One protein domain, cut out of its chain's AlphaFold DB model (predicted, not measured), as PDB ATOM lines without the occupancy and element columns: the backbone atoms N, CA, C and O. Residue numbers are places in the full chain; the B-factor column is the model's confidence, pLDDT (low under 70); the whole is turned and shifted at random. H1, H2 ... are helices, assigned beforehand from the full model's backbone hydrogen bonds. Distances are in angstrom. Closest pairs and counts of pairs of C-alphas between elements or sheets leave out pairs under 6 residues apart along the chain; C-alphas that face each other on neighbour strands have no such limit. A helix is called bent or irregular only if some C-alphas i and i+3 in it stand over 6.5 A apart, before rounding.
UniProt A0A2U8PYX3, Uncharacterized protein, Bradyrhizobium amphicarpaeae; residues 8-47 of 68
ATOM      1  N   ASP A   8     -52.831  32.016 -17.224       55.28
ATOM      2  CA  ASP A   8     -52.304  33.078 -16.390       55.28
ATOM      3  C   ASP A   8     -52.778  34.424 -16.933       55.28
ATOM      4  O   ASP A   8     -52.851  34.645 -18.147       55.28
ATOM      5  N   ASP A   9     -53.134  35.308 -16.007       65.44
ATOM      6  CA  ASP A   9     -53.424  36.710 -16.289       65.44
ATOM      7  C   ASP A   9     -52.261  37.297 -17.108       65.44
ATOM      8  O   ASP A   9     -51.096  37.000 -16.825       65.44
ATOM      9  N   ALA A  10     -52.545  38.098 -18.138       67.06
ATOM     10  CA  ALA A  10     -51.507  38.651 -19.008       67.06
ATOM     11  C   ALA A  10     -50.427  39.379 -18.191       67.06
ATOM     12  O   ALA A  10     -49.240  39.215 -18.466       67.06
ATOM     13  N   TRP A  11     -50.846  40.063 -17.124       70.56
ATOM     14  CA  TRP A  11     -49.958  40.720 -16.173       70.56
ATOM     15  C   TRP A  11     -49.093  39.734 -15.370       70.56
ATOM     16  O   TRP A  11     -47.885  39.925 -15.247       70.56
ATOM     17  N   LYS A  12     -49.675  38.633 -14.878       67.06
ATOM     18  CA  LYS A  12     -48.926  37.584 -14.161       67.06
ATOM     19  C   LYS A  12     -47.895  36.914 -15.058       67.06
ATOM     20  O   LYS A  12     -46.765  36.682 -14.641       67.06
ATOM     21  N   ARG A  13     -48.261  36.649 -16.308       70.00
ATOM     22  CA  ARG A  13     -47.364  36.063 -17.305       70.00
ATOM     23  C   ARG A  13     -46.195  36.993 -17.635       70.00
ATOM     24  O   ARG A  13     -45.079  36.509 -17.801       70.00
ATOM     25  N   ASP A  14     -46.426  38.301 -17.695       71.88
ATOM     26  CA  ASP A  14     -45.350  39.278 -17.889       71.88
ATOM     27  C   ASP A  14     -44.415  39.349 -16.677       71.88
ATOM     28  O   ASP A  14     -43.197  39.399 -16.856       71.88
ATOM     29  N   ILE A  15     -44.945  39.243 -15.453       75.75
ATOM     30  CA  ILE A  15     -44.131  39.116 -14.233       75.75
ATOM     31  C   ILE A  15     -43.268  37.855 -14.281       75.75
ATOM     32  O   ILE A  15     -42.061  37.938 -14.069       75.75
ATOM     33  N   ILE A  16     -43.857  36.698 -14.594       79.31
ATOM     34  CA  ILE A  16     -43.133  35.420 -14.665       79.31
ATOM     35  C   ILE A  16     -42.025  35.488 -15.720       79.31
ATOM     36  O   ILE A  16     -40.894  35.088 -15.451       79.31
ATOM     37  N   LYS A  17     -42.312  36.054 -16.900       82.12
ATOM     38  CA  LYS A  17     -41.304  36.260 -17.950       82.12
ATOM     39  C   LYS A  17     -40.172  37.173 -17.496       82.12
ATOM     40  O   LYS A  17     -39.021  36.900 -17.822       82.12
ATOM     41  N   LYS A  18     -40.486  38.250 -16.770       80.56
ATOM     42  CA  LYS A  18     -39.475  39.168 -16.243       80.56
ATOM     43  C   LYS A  18     -38.575  38.467 -15.225       80.56
ATOM     44  O   LYS A  18     -37.367  38.469 -15.409       80.56
ATOM     45  N   ILE A  19     -39.164  37.782 -14.243       84.38
ATOM     46  CA  ILE A  19     -38.415  37.022 -13.231       84.38
ATOM     47  C   ILE A  19     -37.522  35.963 -13.888       84.38
ATOM     48  O   ILE A  19     -36.364  35.827 -13.509       84.38
ATOM     49  N   SER A  20     -38.028  35.241 -14.893       81.31
ATOM     50  CA  SER A  20     -37.234  34.246 -15.625       81.31
ATOM     51  C   SER A  20     -36.013  34.871 -16.303       81.31
ATOM     52  O   SER A  20     -34.921  34.329 -16.191       81.31
ATOM     53  N   ARG A  21     -36.180  36.024 -16.967       82.69
ATOM     54  CA  ARG A  21     -35.074  36.740 -17.624       82.69
ATOM     55  C   ARG A  21     -34.040  37.251 -16.627       82.69
ATOM     56  O   ARG A  21     -32.851  37.114 -16.884       82.69
ATOM     57  N   ASP A  22     -34.494  37.809 -15.507       85.19
ATOM     58  CA  ASP A  22     -33.609  38.324 -14.457       85.19
ATOM     59  C   ASP A  22     -32.784  37.180 -13.836       85.19
ATOM     60  O   ASP A  22     -31.587  37.320 -13.591       85.19
ATOM     61  N   LEU A  23     -33.399  36.008 -13.651       84.88
ATOM     62  CA  LEU A  23     -32.738  34.818 -13.120       84.88
ATOM     63  C   LEU A  23     -31.716  34.225 -14.104       84.88
ATOM     64  O   LEU A  23     -30.651  33.774 -13.690       84.88
ATOM     65  N   ASP A  24     -32.012  34.246 -15.402       83.19
ATOM     66  CA  ASP A  24     -31.075  33.803 -16.436       83.19
ATOM     67  C   ASP A  24     -29.894  34.772 -16.603       83.19
ATOM     68  O   ASP A  24     -28.758  34.324 -16.751       83.19
ATOM     69  N   ALA A  25     -30.125  36.085 -16.483       83.94
ATOM     70  CA  ALA A  25     -29.056  37.085 -16.442       83.94
ATOM     71  C   ALA A  25     -28.118  36.862 -15.244       83.94
ATOM     72  O   ALA A  25     -26.901  36.840 -15.408       83.94
ATOM     73  N   HIS A  26     -28.673  36.583 -14.063       84.12
ATOM     74  CA  HIS A  26     -27.881  36.276 -12.874       84.12
ATOM     75  C   HIS A  26     -27.064  34.980 -13.026       84.12
ATOM     76  O   HIS A  26     -25.925  34.902 -12.571       84.12
ATOM     77  N   LYS A  27     -27.610  33.942 -13.674       82.25
ATOM     78  CA  LYS A  27     -26.845  32.711 -13.958       82.25
ATOM     79  C   LYS A  27     -25.667  32.963 -14.897       82.25
ATOM     80  O   LYS A  27     -24.647  32.295 -14.751       82.25
ATOM     81  N   LEU A  28     -25.820  33.881 -15.854       84.31
ATOM     82  CA  LEU A  28     -24.748  34.282 -16.765       84.31
ATOM     83  C   LEU A  28     -23.656  35.068 -16.032       84.31
ATOM     84  O   LEU A  28     -22.477  34.796 -16.244       84.31
ATOM     85  N   GLU A  29     -24.040  36.004 -15.162       85.12
ATOM     86  CA  GLU A  29     -23.099  36.810 -14.370       85.12
ATOM     87  C   GLU A  29     -22.285  35.959 -13.385       85.12
ATOM     88  O   GLU A  29     -21.070  36.118 -13.291       85.12
ATOM     89  N   GLU A  30     -22.926  34.996 -12.722       86.19
ATOM     90  CA  GLU A  30     -22.269  34.060 -11.799       86.19
ATOM     91  C   GLU A  30     -21.527  32.910 -12.510       86.19
ATOM     92  O   GLU A  30     -20.932  32.049 -11.861       86.19
ATOM     93  N   GLY A  31     -21.585  32.837 -13.847       82.75
ATOM     94  CA  GLY A  31     -20.971  31.756 -14.628       82.75
ATOM     95  C   GLY A  31     -21.591  30.370 -14.397       82.75
ATOM     96  O   GLY A  31     -20.986  29.358 -14.746       82.75
ATOM     97  N   ILE A  32     -22.794  30.310 -13.818       77.94
ATOM     98  CA  ILE A  32     -23.553  29.076 -13.541       77.94
ATOM     99  C   ILE A  32     -24.140  28.491 -14.834       77.94
ATOM    100  O   ILE A  32     -24.443  27.300 -14.914       77.94
ATOM    101  N   SER A  33     -24.334  29.315 -15.862       77.38
ATOM    102  CA  SER A  33     -24.768  28.875 -17.189       77.38
ATOM    103  C   SER A  33     -24.125  29.728 -18.271       77.38
ATOM    104  O   SER A  33     -23.809  30.895 -18.056       77.38
ATOM    105  N   SER A  34     -23.950  29.150 -19.453       80.00
ATOM    106  CA  SER A  34     -23.484  29.860 -20.640       80.00
ATOM    107  C   SER A  34     -24.649  30.357 -21.500       80.00
ATOM    108  O   SER A  34     -25.747  29.797 -21.496       80.00
ATOM    109  N   ASN A  35     -24.389  31.381 -22.321       75.31
ATOM    110  CA  ASN A  35     -25.357  31.861 -23.317       75.31
ATOM    111  C   ASN A  35     -25.817  30.738 -24.265       75.31
ATOM    112  O   ASN A  35     -26.962  30.732 -24.707       75.31
ATOM    113  N   TYR A  36     -24.936  29.776 -24.553       75.25
ATOM    114  CA  TYR A  36     -25.230  28.630 -25.409       75.25
ATOM    115  C   TYR A  36     -26.229  27.657 -24.764       75.25
ATOM    116  O   TYR A  36     -27.177  27.221 -25.413       75.25
ATOM    117  N   GLU A  37     -26.079  27.359 -23.473       74.31
ATOM    118  CA  GLU A  37     -26.991  26.461 -22.751       74.31
ATOM    119  C   GLU A  37     -28.388  27.066 -22.581       74.31
ATOM    120  O   GLU A  37     -29.389  26.372 -22.775       74.31
ATOM    121  N   LEU A  38     -28.471  28.369 -22.291       75.50
ATOM    122  CA  LEU A  38     -29.748  29.085 -22.238       75.50
ATOM    123  C   LEU A  38     -30.421  29.156 -23.616       75.50
ATOM    124  O   LEU A  38     -31.644  29.049 -23.709       75.50
ATOM    125  N   ALA A  39     -29.642  29.301 -24.692       72.81
ATOM    126  CA  ALA A  39     -30.168  29.261 -26.052       72.81
ATOM    127  C   ALA A  39     -30.765  27.885 -26.383       72.81
ATOM    128  O   ALA A  39     -31.896  27.837 -26.845       72.81
ATOM    129  N   ILE A  40     -30.085  26.780 -26.052       73.25
ATOM    130  CA  ILE A  40     -30.604  25.414 -26.267       73.25
ATOM    131  C   ILE A  40     -31.916  25.174 -25.508       73.25
ATOM    132  O   ILE A  40     -32.850  24.590 -26.058       73.25
ATOM    133  N   GLN A  41     -32.010  25.615 -24.250       70.38
ATOM    134  CA  GLN A  41     -33.239  25.450 -23.464       70.38
ATOM    135  C   GLN A  41     -34.418  26.230 -24.056       70.38
ATOM    136  O   GLN A  41     -35.546  25.739 -24.049       70.38
ATOM    137  N   ASN A  42     -34.161  27.419 -24.601       68.56
ATOM    138  CA  ASN A  42     -35.178  28.204 -25.293       68.56
ATOM    139  C   ASN A  42     -35.520  27.619 -26.673       68.56
ATOM    140  O   ASN A  42     -36.696  27.560 -27.041       68.56
ATOM    141  N   ASP A  43     -34.522  27.115 -27.399       67.94
ATOM    142  CA  ASP A  43     -34.683  26.472 -28.704       67.94
ATOM    143  C   ASP A  43     -35.454  25.159 -28.620       67.94
ATOM    144  O   ASP A  43     -36.170  24.823 -29.559       67.94
ATOM    145  N   PHE A  44     -35.404  24.437 -27.493       69.50
ATOM    146  CA  PHE A  44     -36.250  23.260 -27.284       69.50
ATOM    147  C   PHE A  44     -37.726  23.590 -27.549       69.50
ATOM    148  O   PHE A  44     -38.387  22.883 -28.306       69.50
ATOM    149  N   PHE A  45     -38.226  24.707 -27.016       64.31
ATOM    150  CA  PHE A  45     -39.598  25.152 -27.265       64.31
ATOM    151  C   PHE A  45     -39.817  25.663 -28.694       64.31
ATOM    152  O   PHE A  45     -40.919  25.513 -29.215       64.31
ATOM    153  N   ALA A  46     -38.793  26.235 -29.334       64.12
ATOM    154  CA  ALA A  46     -38.859  26.661 -30.733       64.12
ATOM    155  C   ALA A  46     -38.873  25.472 -31.713       64.12
ATOM    156  O   ALA A  46     -39.463  25.560 -32.786       64.12
ATOM    157  N   SER A  47     -38.256  24.352 -31.326       66.56
ATOM    158  CA  SER A  47     -38.199  23.105 -32.094       66.56
ATOM    159  C   SER A  47     -39.474  22.263 -31.997       66.56
ATOM    160  O   SER A  47     -39.644  21.307 -32.755       66.56
TER     161      SER A  47
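Overview. This is residues 8 to 47 of the 68 residues of an uncharacterized protein of Bradyrhizobium amphicarpaeae (UniProt A0A2U8PYX3). Two helices make a flat, open V with unequal arms: the long helix H1 is one arm, and the shorter H2 folds back from H1's last residues at a narrow angle. The five-residue link, residues 30 to 34, makes the point of the V, and the space between the far ends of the arms is empty. The printed part has 40 residues with two named helices, H1 then H2 along the chain, and no named strand; the class is all helix. The whole is loose, with a radius of gyration of the C-alphas of 11.7 A, and spans 32 by 26 by 8 A.

Arrangement. H1, residues 10 to 29, and H2, residues 35 to 46, are close but not clearly touching, with 2 pairs of C-alphas within 8 A. The closest C-alphas of the two are those of Leu 28 and Asn 35, 7.0 A apart. Their lines stand at a shallow tilt of 31 degrees, and they run opposite ways. Their centres are 14.9 A apart. Every O i to N i+4 pair in H1 is within hydrogen-bond range; in H2, 7 of 8 are.

Along the chain. H1 runs from Ala 10, C-alpha at (-51.507, 38.651, -19.008), to Glu 29, C-alpha at (-23.099, 36.810, -14.370), 28.8 A from first to last C-alpha. H2 runs from Asn 35 to Ala 46, C-alpha at (-38.859, 26.661, -30.733), 16.3 A from first to last C-alpha. Neither helix is bent.

Size, cuts and confidence. The two C-alphas farthest apart, those of Asp 9 and Gly 31, are 32.9 A apart. Residues 9 to 15, 17 to 23 and 39 to 47 stand free. The printed part has no cut, and the link from H1 to H2 is tight. The mean pLDDT of the printed part is 75.7; residues 8 to 10, residue 12 and residues 42 to 47 are under 70.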